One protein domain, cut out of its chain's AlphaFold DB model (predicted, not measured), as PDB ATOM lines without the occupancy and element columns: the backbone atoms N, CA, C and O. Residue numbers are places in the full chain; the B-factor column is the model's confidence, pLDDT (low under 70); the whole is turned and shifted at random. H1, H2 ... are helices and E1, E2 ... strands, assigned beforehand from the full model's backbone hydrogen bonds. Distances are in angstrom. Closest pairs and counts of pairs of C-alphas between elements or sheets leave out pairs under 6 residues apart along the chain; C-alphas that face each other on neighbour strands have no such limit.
ATOM      1  N   CYS A   8       0.771   4.057  -8.901       75.19
ATOM      2  CA  CYS A   8       0.498   3.774  -7.486       75.19
ATOM      3  C   CYS A   8       1.468   4.504  -6.536       75.19
ATOM      4  O   CYS A   8       1.279   4.482  -5.316       75.19
ATOM      5  N   ILE A   9       2.510   5.118  -7.098       83.31
ATOM      6  CA  ILE A   9       3.561   5.848  -6.406       83.31
ATOM      7  C   ILE A   9       3.403   7.336  -6.723       83.31
ATOM      8  O   ILE A   9       3.347   7.725  -7.890       83.31
ATOM      9  N   LEU A  10       3.344   8.152  -5.676       85.56
ATOM     10  CA  LEU A  10       3.335   9.610  -5.756       85.56
ATOM     11  C   LEU A  10       4.757  10.166  -5.806       85.56
ATOM     12  O   LEU A  10       5.669   9.633  -5.167       85.56
ATOM     13  N   SER A  11       4.922  11.282  -6.515       88.62
ATOM     14  CA  SER A  11       6.114  12.114  -6.384       88.62
ATOM     15  C   SER A  11       6.119  12.837  -5.035       88.62
ATOM     16  O   SER A  11       5.079  13.032  -4.397       88.62
ATOM     17  N   VAL A  12       7.307  13.249  -4.596       88.19
ATOM     18  CA  VAL A  12       7.482  13.990  -3.339       88.19
ATOM     19  C   VAL A  12       6.788  15.347  -3.417       88.19
ATOM     20  O   VAL A  12       6.212  15.807  -2.438       88.19
ATOM     21  N   GLU A  13       6.824  15.970  -4.589       89.94
ATOM     22  CA  GLU A  13       6.239  17.277  -4.856       89.94
ATOM     23  C   GLU A  13       4.712  17.217  -4.725       89.94
ATOM     24  O   GLU A  13       4.131  18.001  -3.981       89.94
ATOM     25  N   ALA A  14       4.074  16.214  -5.341       87.81
ATOM     26  CA  ALA A  14       2.633  16.003  -5.222       87.81
ATOM     27  C   ALA A  14       2.219  15.656  -3.783       87.81
ATOM     28  O   ALA A  14       1.218  16.162  -3.283       87.81
ATOM     29  N   ALA A  15       2.996  14.815  -3.093       88.75
ATOM     30  CA  ALA A  15       2.741  14.504  -1.690       88.75
ATOM     31  C   ALA A  15       2.872  15.746  -0.791       88.75
ATOM     32  O   ALA A  15       2.083  15.906   0.135       88.75
ATOM     33  N   GLY A  16       3.831  16.630  -1.080       89.50
ATOM     34  CA  GLY A  16       3.987  17.909  -0.392       89.50
ATOM     35  C   GLY A  16       2.772  18.808  -0.563       89.50
ATOM     36  O   GLY A  16       2.224  19.271   0.433       89.50
ATOM     37  N   GLU A  17       2.280  18.966  -1.792       89.25
ATOM     38  CA  GLU A  17       1.059  19.739  -2.051       89.25
ATOM     39  C   GLU A  17      -0.154  19.191  -1.285       89.25
ATOM     40  O   GLU A  17      -0.890  19.963  -0.675       89.25
ATOM     41  N   LEU A  18      -0.337  17.866  -1.249       87.56
ATOM     42  CA  LEU A  18      -1.440  17.232  -0.515       87.56
ATOM     43  C   LEU A  18      -1.313  17.376   1.009       87.56
ATOM     44  O   LEU A  18      -2.321  17.477   1.703       87.56
ATOM     45  N   LEU A  19      -0.086  17.370   1.533       86.69
ATOM     46  CA  LEU A  19       0.199  17.525   2.962       86.69
ATOM     47  C   LEU A  19       0.293  18.994   3.402       86.69
ATOM     48  O   LEU A  19       0.387  19.259   4.599       86.69
ATOM     49  N   GLY A  20       0.301  19.945   2.462       87.38
ATOM     50  CA  GLY A  20       0.571  21.356   2.743       87.38
ATOM     51  C   GLY A  20       2.014  21.627   3.189       87.38
ATOM     52  O   GLY A  20       2.261  22.575   3.932       87.38
ATOM     53  N   LEU A  21       2.967  20.789   2.772       89.12
ATOM     54  CA  LEU A  21       4.386  20.873   3.123       89.12
ATOM     55  C   LEU A  21       5.240  21.104   1.877       89.12
ATOM     56  O   LEU A  21       4.920  20.635   0.786       89.12
ATOM     57  N   ASP A  22       6.384  21.764   2.037       90.88
ATOM     58  CA  ASP A  22       7.357  21.828   0.952       90.88
ATOM     59  C   ASP A  22       8.013  20.452   0.708       90.88
ATOM     60  O   ASP A  22       8.154  19.618   1.611       90.88
ATOM     61  N   ALA A  23       8.455  20.213  -0.529       89.25
ATOM     62  CA  ALA A  23       9.023  18.927  -0.926       89.25
ATOM     63  C   ALA A  23      10.301  18.546  -0.150       89.25
ATOM     64  O   ALA A  23      10.575  17.358   0.028       89.25
ATOM     65  N   GLN A  24      11.102  19.510   0.318       89.56
ATOM     66  CA  GLN A  24      12.303  19.224   1.113       89.56
ATOM     67  C   GLN A  24      11.930  18.789   2.529       89.56
ATOM     68  O   GLN A  24      12.477  17.799   3.020       89.56
ATOM     69  N   THR A  25      10.951  19.445   3.147       90.06
ATOM     70  CA  THR A  25      10.396  19.037   4.440       90.06
ATOM     71  C   THR A  25       9.820  17.629   4.356       90.06
ATOM     72  O   THR A  25      10.160  16.791   5.190       90.06
ATOM     73  N   VAL A  26       9.068  17.296   3.299       89.69
ATOM     74  CA  VAL A  26       8.581  15.920   3.084       89.69
ATOM     75  C   VAL A  26       9.741  14.923   3.034       89.69
ATOM     76  O   VAL A  26       9.706  13.905   3.722       89.69
ATOM     77  N   ARG A  27      10.813  15.215   2.284       89.44
ATOM     78  CA  ARG A  27      11.999  14.337   2.210       89.44
ATOM     79  C   ARG A  27      12.628  14.109   3.581       89.44
ATOM     80  O   ARG A  27      12.963  12.970   3.909       89.44
ATOM     81  N   ILE A  28      12.781  15.166   4.375       90.19
ATOM     82  CA  ILE A  28      13.350  15.096   5.725       90.19
ATOM     83  C   ILE A  28      12.442  14.269   6.643       90.19
ATOM     84  O   ILE A  28      12.923  13.353   7.307       90.19
ATOM     85  N   CYS A  29      11.131  14.515   6.624       88.31
ATOM     86  CA  CYS A  29      10.163  13.790   7.444       88.31
ATOM     87  C   CYS A  29      10.112  12.292   7.113       88.31
ATOM     88  O   CYS A  29      10.048  11.470   8.028       88.31
ATOM     89  N   ILE A  30      10.196  11.919   5.829       89.38
ATOM     90  CA  ILE A  30      10.258  10.507   5.423       89.38
ATOM     91  C   ILE A  30      11.560   9.865   5.918       89.38
ATOM     92  O   ILE A  30      11.529   8.752   6.439       89.38
ATOM     93  N   ARG A  31      12.705  10.556   5.805       87.50
ATOM     94  CA  ARG A  31      13.995  10.051   6.319       87.50
ATOM     95  C   ARG A  31      13.985   9.855   7.835       87.50
ATOM     96  O   ARG A  31      14.582   8.900   8.317       87.50
ATOM     97  N   ALA A  32      13.316  10.745   8.564       87.12
ATOM     98  CA  ALA A  32      13.148  10.656  10.012       87.12
ATOM     99  C   ALA A  32      12.101   9.608  10.443       87.12
ATOM    100  O   ALA A  32      11.989   9.312  11.628       87.12
ATOM    101  N   GLY A  33      11.347   9.031   9.500       85.75
ATOM    102  CA  GLY A  33      10.359   7.984   9.767       85.75
ATOM    103  C   GLY A  33       8.982   8.484  10.213       85.75
ATOM    104  O   GLY A  33       8.137   7.664  10.556       85.75
ATOM    105  N   HIS A  34       8.708   9.792  10.165       86.38
ATOM    106  CA  HIS A  34       7.418  10.358  10.593       86.38
ATOM    107  C   HIS A  34       6.226   9.898   9.742       86.38
ATOM    108  O   HIS A  34       5.099   9.889  10.221       86.38
ATOM    109  N   PHE A  35       6.473   9.511   8.489       85.94
ATOM    110  CA  PHE A  35       5.449   9.080   7.533       85.94
ATOM    111  C   PHE A  35       5.527   7.584   7.204       85.94
ATOM    112  O   PHE A  35       5.117   7.172   6.120       85.94
ATOM    113  N   GLY A  36       6.060   6.766   8.118       84.19
ATOM    114  CA  GLY A  36       6.313   5.337   7.888       84.19
ATOM    115  C   GLY A  36       5.088   4.522   7.452       84.19
ATOM    116  O   GLY A  36       5.238   3.500   6.783       84.19
ATOM    117  N   ASP A  37       3.877   4.992   7.757       84.38
ATOM    118  CA  ASP A  37       2.634   4.327   7.363       84.38
ATOM    119  C   ASP A  37       2.449   4.284   5.840       84.38
ATOM    120  O   ASP A  37       2.025   3.259   5.289       84.38
ATOM    121  N   PHE A  38       2.803   5.373   5.144       86.31
ATOM    122  CA  PHE A  38       2.528   5.569   3.716       86.31
ATOM    123  C   PHE A  38       3.750   5.928   2.861       86.31
ATOM    124  O   PHE A  38       3.656   5.870   1.631       86.31
ATOM    125  N   ALA A  39       4.885   6.265   3.469       88.44
ATOM    126  CA  ALA A  39       6.100   6.660   2.774       88.44
ATOM    127  C   ALA A  39       7.347   5.984   3.352       88.44
ATOM    128  O   ALA A  39       7.480   5.780   4.556       88.44
ATOM    129  N   GLN A  40       8.299   5.677   2.473       89.00
ATOM    130  CA  GLN A  40       9.572   5.067   2.833       89.00
ATOM    131  C   GLN A  40      10.723   5.732   2.077       89.00
ATOM    132  O   GLN A  40      10.642   5.961   0.869       89.00
ATOM    133  N   ALA A  41      11.815   6.011   2.789       89.31
ATOM    134  CA  ALA A  41      13.087   6.399   2.192       89.31
ATOM    135  C   ALA A  41      14.017   5.183   2.155       89.31
ATOM    136  O   ALA A  41      14.329   4.591   3.186       89.31
ATOM    137  N   ILE A  42      14.481   4.825   0.961       86.31
ATOM    138  CA  ILE A  42      15.444   3.749   0.739       86.31
ATOM    139  C   ILE A  42      16.764   4.389   0.335       86.31
ATOM    140  O   ILE A  42      16.844   5.101  -0.665       86.31
ATOM    141  N   LYS A  43      17.818   4.150   1.114       85.88
ATOM    142  CA  LYS A  43      19.154   4.641   0.778       85.88
ATOM    143  C   LYS A  43      19.719   3.803  -0.370       85.88
ATOM    144  O   LYS A  43      19.875   2.595  -0.222       85.88
ATOM    145  N   SER A  44      20.034   4.426  -1.506       77.88
ATOM    146  CA  SER A  44      20.459   3.690  -2.706       77.88
ATOM    147  C   SER A  44      21.841   3.050  -2.548       77.88
ATOM    148  O   SER A  44      22.097   1.988  -3.107       77.88
ATOM    149  N   LYS A  45      22.748   3.692  -1.799       77.94
ATOM    150  CA  LYS A  45      24.069   3.152  -1.440       77.94
ATOM    151  C   LYS A  45      24.453   3.605  -0.028       77.94
ATOM    152  O   LYS A  45      24.173   4.749   0.321       77.94
ATOM    153  N   PRO A  46      25.146   2.777   0.771       67.00
ATOM    154  CA  PRO A  46      25.545   3.145   2.131       67.00
ATOM    155  C   PRO A  46      26.486   4.359   2.174       67.00
ATOM    156  O   PRO A  46      26.415   5.139   3.122       67.00
ATOM    157  N   THR A  47      27.294   4.557   1.131       66.12
ATOM    158  CA  THR A  47      28.306   5.619   1.016       66.12
ATOM    159  C   THR A  47      27.808   6.934   0.417       66.12
ATOM    160  O   THR A  47      28.444   7.956   0.638       66.12
ATOM    161  N   ASN A  48      26.677   6.946  -0.298       64.31
ATOM    162  CA  ASN A  48      26.164   8.157  -0.949       64.31
ATOM    163  C   ASN A  48      24.916   8.688  -0.238       64.31
ATOM    164  O   ASN A  48      24.103   7.923   0.279       64.31
ATOM    165  N   GLU A  49      24.702   9.999  -0.304       67.56
ATOM    166  CA  GLU A  49      23.493  10.670   0.198       67.56
ATOM    167  C   GLU A  49      22.297  10.581  -0.774       67.56
ATOM    168  O   GLU A  49      21.360  11.378  -0.712       67.56
ATOM    169  N   CYS A  50      22.304   9.601  -1.683       77.44
ATOM    170  CA  CYS A  50      21.204   9.369  -2.612       77.44
ATOM    171  C   CYS A  50      20.127   8.502  -1.947       77.44
ATOM    172  O   CYS A  50      20.394   7.367  -1.542       77.44
ATOM    173  N   TYR A  51      18.905   9.029  -1.884       82.75
ATOM    174  CA  TYR A  51      17.731   8.333  -1.361       82.75
ATOM    175  C   TYR A  51      16.671   8.210  -2.450       82.75
ATOM    176  O   TYR A  51      16.383   9.179  -3.154       82.75
ATOM    177  N   LEU A  52      16.075   7.028  -2.550       86.44
ATOM    178  CA  LEU A  52      14.839   6.787  -3.274       86.44
ATOM    179  C   LEU A  52      13.669   6.973  -2.308       86.44
ATOM    180  O   LEU A  52      13.653   6.372  -1.235       86.44
ATOM    181  N   TYR A  53      12.689   7.784  -2.691       87.94
ATOM    182  CA  TYR A  53      11.470   7.979  -1.912       87.94
ATOM    183  C   TYR A  53      10.331   7.235  -2.578       87.94
ATOM    184  O   TYR A  53      10.040   7.458  -3.752       87.94
ATOM    185  N   ILE A  54       9.693   6.356  -1.819       88.56
ATOM    186  CA  ILE A  54       8.514   5.623  -2.253       88.56
ATOM    187  C   ILE A  54       7.354   6.121  -1.407       88.56
ATOM    188  O   ILE A  54       7.350   5.933  -0.194       88.56
ATOM    189  N   ILE A  55       6.382   6.764  -2.047       90.75
ATOM    190  CA  ILE A  55       5.178   7.278  -1.394       90.75
ATOM    191  C   ILE A  55       3.982   6.581  -2.027       90.75
ATOM    192  O   ILE A  55       3.760   6.695  -3.231       90.75
ATOM    193  N   SER A  56       3.218   5.836  -1.235       89.12
ATOM    194  CA  SER A  56       2.048   5.119  -1.735       89.12
ATOM    195  C   SER A  56       0.854   6.059  -1.848       89.12
ATOM    196  O   SER A  56       0.389   6.593  -0.839       89.12
ATOM    197  N   LYS A  57       0.307   6.200  -3.063       88.31
ATOM    198  CA  LYS A  57      -0.918   6.977  -3.306       88.31
ATOM    199  C   LYS A  57      -2.070   6.487  -2.443       88.31
ATOM    200  O   LYS A  57      -2.679   7.266  -1.724       88.31
ATOM    201  N   PHE A  58      -2.327   5.185  -2.494       85.94
ATOM    202  CA  PHE A  58      -3.442   4.559  -1.796       85.94
ATOM    203  C   PHE A  58      -3.411   4.857  -0.294       85.94
ATOM    204  O   PHE A  58      -4.390   5.340   0.265       85.94
ATOM    205  N   LYS A  59      -2.259   4.629   0.344       86.75
ATOM    206  CA  LYS A  59      -2.123   4.824   1.786       86.75
ATOM    207  C   LYS A  59      -2.161   6.294   2.193       86.75
ATOM    208  O   LYS A  59      -2.770   6.608   3.207       86.75
ATOM    209  N   LEU A  60      -1.553   7.191   1.409       87.38
ATOM    210  CA  LEU A  60      -1.625   8.627   1.685       87.38
ATOM    211  C   LEU A  60      -3.066   9.138   1.568       87.38
ATOM    212  O   LEU A  60      -3.527   9.889   2.419       87.38
ATOM    213  N   TYR A  61      -3.793   8.702   0.539       88.19
ATOM    214  CA  TYR A  61      -5.182   9.102   0.333       88.19
ATOM    215  C   TYR A  61      -6.070   8.584   1.461       88.19
ATOM    216  O   TYR A  61      -6.873   9.340   1.988       88.19
ATOM    217  N   GLN A  62      -5.872   7.340   1.902       85.44
ATOM    218  CA  GLN A  62      -6.561   6.815   3.083       85.44
ATOM    219  C   GLN A  62      -6.237   7.602   4.353       85.44
ATOM    220  O   GLN A  62      -7.147   7.900   5.123       85.44
ATOM    221  N   TYR A  63      -4.968   7.964   4.557       86.38
ATOM    222  CA  TYR A  63      -4.535   8.766   5.700       86.38
ATOM    223  C   TYR A  63      -5.203  10.152   5.719       86.38
ATOM    224  O   TYR A  63      -5.604  10.629   6.776       86.38
ATOM    225  N   LEU A  64      -5.369  10.773   4.547       84.88
ATOM    226  CA  LEU A  64      -6.019  12.078   4.386       84.88
ATOM    227  C   LEU A  64      -7.549  12.000   4.237       84.88
ATOM    228  O   LEU A  64      -8.209  13.036   4.212       84.88
ATOM    229  N   GLY A  65      -8.119  10.799   4.113       84.31
ATOM    230  CA  GLY A  65      -9.542  10.603   3.827       84.31
ATOM    231  C   GLY A  65      -9.969  11.058   2.425       84.31
ATOM    232  O   GLY A  65     -11.106  11.477   2.251       84.31
ATOM    233  N   LEU A  66      -9.077  11.011   1.434       85.62
ATOM    234  CA  LEU A  66      -9.337  11.410   0.044       85.62
ATOM    235  C   LEU A  66      -9.846  10.245  -0.811       85.62
ATOM    236  O   LEU A  66      -9.495   9.087  -0.573       85.62
ATOM    237  N   ASP A  67     -10.624  10.555  -1.854       81.81
ATOM    238  CA  ASP A  67     -11.112   9.543  -2.794       81.81
ATOM    239  C   ASP A  67      -9.974   8.953  -3.635       81.81
ATOM    240  O   ASP A  67      -9.363   9.600  -4.487       81.81
ATOM    241  N   VAL A  68      -9.697   7.675  -3.382       80.06
ATOM    242  CA  VAL A  68      -8.638   6.882  -4.015       80.06
ATOM    243  C   VAL A  68      -8.875   6.695  -5.520       80.06
ATOM    244  O   VAL A  68      -7.914   6.496  -6.274       80.06
ATOM    245  N   ASN A  69     -10.135   6.751  -5.963       82.25
ATOM    246  CA  ASN A  69     -10.514   6.498  -7.352       82.25
ATOM    247  C   ASN A  69     -10.148   7.656  -8.291       82.25
ATOM    248  O   ASN A  69      -9.964   7.430  -9.488       82.25
ATOM    249  N   LEU A  70      -9.996   8.870  -7.757       82.31
ATOM    250  CA  LEU A  70      -9.588  10.045  -8.526       82.31
ATOM    251  C   LEU A  70      -8.126   9.953  -8.953       82.31
ATOM    252  O   LEU A  70      -7.285   9.378  -8.257       82.31
ATOM    253  N   SER A  71      -7.787  10.538 -10.101       84.44
ATOM    254  CA  SER A  71      -6.385  10.662 -10.507       84.44
ATOM    255  C   SER A  71      -5.625  11.643  -9.602       84.44
ATOM    256  O   SER A  71      -6.220  12.441  -8.873       84.44
ATOM    257  N   ILE A  72      -4.290  11.559  -9.609       84.62
ATOM    258  CA  ILE A  72      -3.446  12.441  -8.785       84.62
ATOM    259  C   ILE A  72      -3.639  13.887  -9.237       84.62
ATOM    260  O   ILE A  72      -3.816  14.780  -8.416       84.62
ATOM    261  N   GLU A  73      -3.671  14.092 -10.549       86.31
ATOM    262  CA  GLU A  73      -3.815  15.391 -11.189       86.31
ATOM    263  C   GLU A  73      -5.158  16.042 -10.841       86.31
ATOM    264  O   GLU A  73      -5.186  17.197 -10.423       86.31
ATOM    265  N   GLU A  74      -6.261  15.292 -10.934       86.00
ATOM    266  CA  GLU A  74      -7.592  15.785 -10.550       86.00
ATOM    267  C   GLU A  74      -7.662  16.118  -9.057       86.00
ATOM    268  O   GLU A  74      -8.238  17.133  -8.674       86.00
ATOM    269  N   THR A  75      -7.047  15.291  -8.206       86.25
ATOM    270  CA  THR A  75      -7.033  15.533  -6.756       86.25
ATOM    271  C   THR A  75      -6.272  16.815  -6.421       86.25
ATOM    272  O   THR A  75      -6.761  17.627  -5.642       86.25
ATOM    273  N   LEU A  76      -5.091  17.014  -7.014       86.06
ATOM    274  CA  LEU A  76      -4.285  18.218  -6.804       86.06
ATOM    275  C   LEU A  76      -5.022  19.474  -7.271       86.06
ATOM    276  O   LEU A  76      -5.015  20.483  -6.574       86.06
ATOM    277  N   GLU A  77      -5.695  19.406  -8.418       87.88
ATOM    278  CA  GLU A  77      -6.499  20.511  -8.934       87.88
ATOM    279  C   GLU A  77      -7.633  20.881  -7.963       87.88
ATOM    280  O   GLU A  77      -7.803  22.046  -7.608       87.88
ATOM    281  N   LEU A  78      -8.350  19.885  -7.440       86.88
ATOM    282  CA  LEU A  78      -9.403  20.086  -6.442       86.88
ATOM    283  C   LEU A  78      -8.872  20.663  -5.119       86.88
ATOM    284  O   LEU A  78      -9.495  21.552  -4.533       86.88
ATOM    285  N   VAL A  79      -7.702  20.207  -4.665       86.56
ATOM    286  CA  VAL A  79      -7.025  20.750  -3.476       86.56
ATOM    287  C   VAL A  79      -6.633  22.212  -3.692       86.56
ATOM    288  O   VAL A  79      -6.900  23.044  -2.826       86.56
ATOM    289  N   ARG A  80      -6.091  22.564  -4.865       85.38
ATOM    290  CA  ARG A  80      -5.751  23.954  -5.225       85.38
ATOM    291  C   ARG A  80      -6.980  24.859  -5.308       85.38
ATOM    292  O   ARG A  80      -6.900  26.033  -4.964       85.38
ATOM    293  N   GLN A  81      -8.127  24.312  -5.705       86.25
ATOM    294  CA  GLN A  81      -9.418  25.007  -5.702       86.25
ATOM    295  C   GLN A  81     -10.051  25.118  -4.301       86.25
ATOM    296  O   GLN A  81     -11.136  25.686  -4.162       86.25
ATOM    297  N   GLY A  82      -9.406  24.570  -3.264       82.69
ATOM    298  CA  GLY A  82      -9.908  24.582  -1.891       82.69
ATOM    299  C   GLY A  82     -11.099  23.649  -1.659       82.69
ATOM    300  O   GLY A  82     -11.812  23.808  -0.671       82.69
ATOM    301  N   LYS A  83     -11.330  22.677  -2.551       84.00
ATOM    302  CA  LYS A  83     -12.412  21.685  -2.455       84.00
ATOM    303  C   LYS A  83     -11.844  20.266  -2.528       84.00
ATOM    304  O   LYS A  83     -12.073  19.580  -3.524       84.00
ATOM    305  N   PRO A  84     -11.084  19.812  -1.516       80.12
ATOM    306  CA  PRO A  84     -10.482  18.487  -1.561       80.12
ATOM    307  C   PRO A  84     -11.579  17.415  -1.643       80.12
ATOM    308  O   PRO A  84     -12.595  17.543  -0.951       80.12
ATOM    309  N   PRO A  85     -11.402  16.362  -2.459       79.50
ATOM    310  CA  PRO A  85     -12.375  15.285  -2.609       79.50
ATOM    311  C   PRO A  85     -12.300  14.339  -1.408       79.50
ATOM    312  O   PRO A  85     -11.800  13.215  -1.505       79.50
ATOM    313  N   PHE A  86     -12.743  14.818  -0.252       78.88
ATOM    314  CA  PHE A  86     -12.851  13.989   0.934       78.88
ATOM    315  C   PHE A  86     -13.931  12.935   0.704       78.88
ATOM    316  O   PHE A  86     -15.059  13.257   0.328       78.88
ATOM    317  N   ILE A  87     -13.589  11.672   0.940       75.31
ATOM    318  CA  ILE A  87     -14.601  10.642   1.116       75.31
ATOM    319  C   ILE A  87     -15.307  11.015   2.414       75.31
ATOM    320  O   ILE A  87     -14.661  11.117   3.461       75.31
ATOM    321  N   GLU A  88     -16.621  11.222   2.358       62.81
ATOM    322  CA  GLU A  88     -17.426  11.195   3.569       62.81
ATOM    323  C   GLU A  88     -17.140   9.851   4.231       62.81
ATOM    324  O   GLU A  88     -17.555   8.804   3.730       62.81
ATOM    325  N   GLN A  89     -16.363   9.860   5.317       53.81
ATOM    326  CA  GLN A  89     -16.289   8.715   6.201       53.81
ATOM    327  C   GLN A  89     -17.711   8.547   6.713       53.81
ATOM    328  O   GLN A  89     -18.101   9.151   7.712       53.81
ATOM    329  N   THR A  90     -18.512   7.755   6.002       45.69
ATOM    330  CA  THR A  90     -19.672   7.131   6.594       45.69
ATOM    331  C   THR A  90     -19.085   6.445   7.806       45.69
ATOM    332  O   THR A  90     -18.267   5.527   7.700       45.69
ATOM    333  N   SER A  91     -19.377   6.991   8.987       43.12
ATOM    334  CA  SER A  91     -19.120   6.273  10.211       43.12
ATOM    335  C   SER A  91     -19.909   4.994  10.010       43.12
ATOM    336  O   SER A  91     -21.130   5.028  10.119       43.12
ATOM    337  N   TYR A  92     -19.274   3.899   9.599       46.72
ATOM    338  CA  TYR A  92     -19.899   2.601   9.728       46.72
ATOM    339  C   TYR A  92     -20.112   2.504  11.226       46.72
ATOM    340  O   TYR A  92     -19.119   2.423  11.967       46.72
ATOM    341  N   PRO A  93     -21.351   2.665  11.726       48.72
ATOM    342  CA  PRO A  93     -21.533   2.591  13.147       48.72
ATOM    343  C   PRO A  93     -21.125   1.160  13.463       48.72
ATOM    344  O   PRO A  93     -21.667   0.210  12.910       48.72
ATOM    345  N   ILE A  94     -20.123   0.985  14.320       54.88
ATOM    346  CA  ILE A  94     -19.622  -0.339  14.730       54.88
ATOM    347  C   ILE A  94     -20.792  -1.244  15.192       54.88
ATOM    348  O   ILE A  94     -20.716  -2.468  15.132       54.88
ATOM    349  N   LYS A  95     -21.918  -0.625  15.573       55.06
ATOM    350  CA  LYS A  95     -23.226  -1.232  15.834       55.06
ATOM    351  C   LYS A  95     -23.769  -2.087  14.675       55.06
ATOM    352  O   LYS A  95     -24.298  -3.156  14.963       55.06
ATOM    353  N   ASP A  96     -23.603  -1.671  13.421       56.94
ATOM    354  CA  ASP A  96     -24.081  -2.405  12.240       56.94
ATOM    355  C   ASP A  96     -23.178  -3.596  11.909       56.94
ATOM    356  O   ASP A  96     -23.663  -4.676  11.588       56.94
ATOM    357  N   LEU A  97     -21.862  -3.461  12.111       56.94
ATOM    358  CA  LEU A  97     -20.944  -4.594  11.960       56.94
ATOM    359  C   LEU A  97     -21.182  -5.650  13.054       56.94
ATOM    360  O   LEU A  97     -21.199  -6.846  12.779       56.94
ATOM    361  N   LEU A  98     -21.414  -5.219  14.300       59.56
ATOM    362  CA  LEU A  98     -21.725  -6.117  15.417       59.56
ATOM    363  C   LEU A  98     -23.103  -6.779  15.274       59.56
ATOM    364  O   LEU A  98     -23.255  -7.936  15.669       59.56
ATOM    365  N   SER A  99     -24.104  -6.078  14.732       61.62
ATOM    366  CA  SER A  99     -25.429  -6.654  14.474       61.62
ATOM    367  C   SER A  99     -25.377  -7.684  13.341       61.62
ATOM    368  O   SER A  99     -25.958  -8.761  13.473       61.62
ATOM    369  N   GLU A 100     -24.593  -7.423  12.293       60.88
ATOM    370  CA  GLU A 100     -24.387  -8.341  11.175       60.88
ATOM    371  C   GLU A 100     -23.513  -9.552  11.547       60.88
ATOM    372  O   GLU A 100     -23.764 -10.673  11.107       60.88
ATOM    373  N   MET A 101     -22.523  -9.377  12.425       60.44
ATOM    374  CA  MET A 101     -21.738 -10.495  12.966       60.44
ATOM    375  C   MET A 101     -22.561 -11.378  13.916       60.44
ATOM    376  O   MET A 101     -22.397 -12.601  13.906       60.44
ATOM    377  N   LYS A 102     -23.486 -10.784  14.688       61.88
ATOM    378  CA  LYS A 102     -24.444 -11.523  15.528       61.88
ATOM    379  C   LYS A 102     -25.478 -12.286  14.698       61.88
ATOM    380  O   LYS A 102     -25.776 -13.427  15.035       61.88
ATOM    381  N   SER A 103     -25.997 -11.704  13.612       64.31
ATOM    382  CA  SER A 103     -26.969 -12.380  12.738       64.31
ATOM    383  C   SER A 103     -26.354 -13.542  11.949       64.31
ATOM    384  O   SER A 103     -27.040 -14.522  11.670       64.31
ATOM    385  N   LYS A 104     -25.047 -13.480  11.661       68.44
ATOM    386  CA  LYS A 104     -24.271 -14.552  11.011       68.44
ATOM    387  C   LYS A 104     -23.713 -15.605  11.983       68.44
ATOM    388  O   LYS A 104     -22.956 -16.475  11.561       68.44
ATOM    389  N   GLY A 105     -24.062 -15.540  13.272       50.38
ATOM    390  CA  GLY A 105     -23.691 -16.554  14.268       50.38
ATOM    391  C   GLY A 105     -22.202 -16.602  14.635       50.38
ATOM    392  O   GLY A 105     -21.750 -17.589  15.208       50.38
ATOM    393  N   CYS A 106     -21.424 -15.559  14.328       45.31
ATOM    394  CA  CYS A 106     -20.017 -15.488  14.721       45.31
ATOM    395  C   CYS A 106     -19.891 -14.999  16.169       45.31
ATOM    396  O   CYS A 106     -19.888 -13.796  16.436       45.31
ATOM    397  N   THR A 107     -19.746 -15.924  17.116       51.44
ATOM    398  CA  THR A 107     -19.304 -15.609  18.478       51.44
ATOM    399  C   THR A 107     -17.781 -15.483  18.493       51.44
ATOM    400  O   THR A 107     -17.040 -16.464  18.504       51.44
ATOM    401  N   LEU A 108     -17.279 -14.248  18.469       47.47
ATOM    402  CA  LEU A 108     -15.867 -14.006  18.751       47.47
ATOM    403  C   LEU A 108     -15.651 -14.239  20.250       47.47
ATOM    404  O   LEU A 108     -16.216 -13.527  21.075       47.47
ATOM    405  N   PHE A 109     -14.878 -15.277  20.573       43.28
ATOM    406  CA  PHE A 109     -14.403 -15.589  21.917       43.28
ATOM    407  C   PHE A 109     -13.983 -14.312  22.656       43.28
ATOM    408  O   PHE A 109     -13.090 -13.595  22.195       43.28
ATOM    409  N   GLU A 110     -14.591 -14.061  23.817       42.81
ATOM    410  CA  GLU A 110     -14.108 -13.081  24.787       42.81
ATOM    411  C   GLU A 110     -12.697 -13.494  25.228       42.81
ATOM    412  O   GLU A 110     -12.503 -14.325  26.115       42.81
ATOM    413  N   ARG A 111     -11.668 -12.938  24.584       39.56
ATOM    414  CA  ARG A 111     -10.332 -12.907  25.176       39.56
ATOM    415  C   ARG A 111     -10.302 -11.742  26.151       39.56
ATOM    416  O   ARG A 111     -10.193 -10.590  25.747       39.56
ATOM    417  N   ASN A 112     -10.435 -12.105  27.425       37.31
ATOM    418  CA  ASN A 112     -10.207 -11.303  28.620       37.31
ATOM    419  C   ASN A 112      -9.258 -10.116  28.387       37.31
ATOM    420  O   ASN A 112      -8.051 -10.287  28.218       37.31
TER     421      ASN A 112
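What this domain is: This is residues 8 to 112 of the 126 residues of an uncharacterized protein of Clostridium innocuum (UniProt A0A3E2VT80). A small body and a long arm: in the body H2 packs on the two-strand hairpin E1 and E2, H1 makes a corner with H2, H4 packs on H1, and H3 carries on from E2; residues 90 to 97, 99 to 105 and 107 to 112, with most of H5, stick out. The printed part has 105 residues, in the order H1 H2 E1 E2 H3 H4 H5, with an antiparallel sheet E1 - E2; the class is mostly helix. It is only just loose, close to extended, with a radius of gyration of the C-alphas of 18.9 A, and spans 57 by 39 by 20 A.

How they stand to each other: Start at H1, residues 12 to 19, and H2, residues 23 to 31: they touch, closest at the C-alphas of Glu 13 and Ala 23, 5.1 A, about perpendicular at 87 degrees. Next look at E1, residues 39 to 43, and E2, residues 51 to 56, an antiparallel hairpin at 160 degrees, with N 40 and O 54 within hydrogen-bond range at 2.8 A. The closest C-alphas of H2 and E1 are Arg 31 and Ala 41, 5.6 A. Residues 9 to 10 pair antiparallel with residues 55 to 56 of E2. H3, residues 57 to 64, is near H1, with 9 pairs of C-alphas within 10 A. H4, residues 72 to 80, touches H1, closest at the C-alphas of Leu 18 and Leu 76, 7.0 A, a steep tilt of 45 degrees, the same way. H3 and H4 are only just apart, closest 8.1 A. H5, residues 94 to 103, touches no helix. In H1 to H5 every O i to N i+4 pair is within hydrogen-bond range.

Where its parts are: Find C-alpha 12 at (7.482, 13.990, -3.339), where H1 begins; it runs 10.3 A, and H2 12.5 A. E1 runs 13.4 A and E2 16.0 A, to C-alpha 56 at (2.048, 5.119, -1.735). H3 runs 10.5 A, H4 12.3 A and H5 14.2 A, to C-alpha 103 at (-26.969, -12.380, 12.738).

The domain as a whole: The C-alphas of Thr 47 and Ser 103 are the two farthest apart, 59.3 A. The printed part has no cut, and the link H4 to H5 is long. Residues 46 to 49 and 88 to 112 have pLDDT under 70.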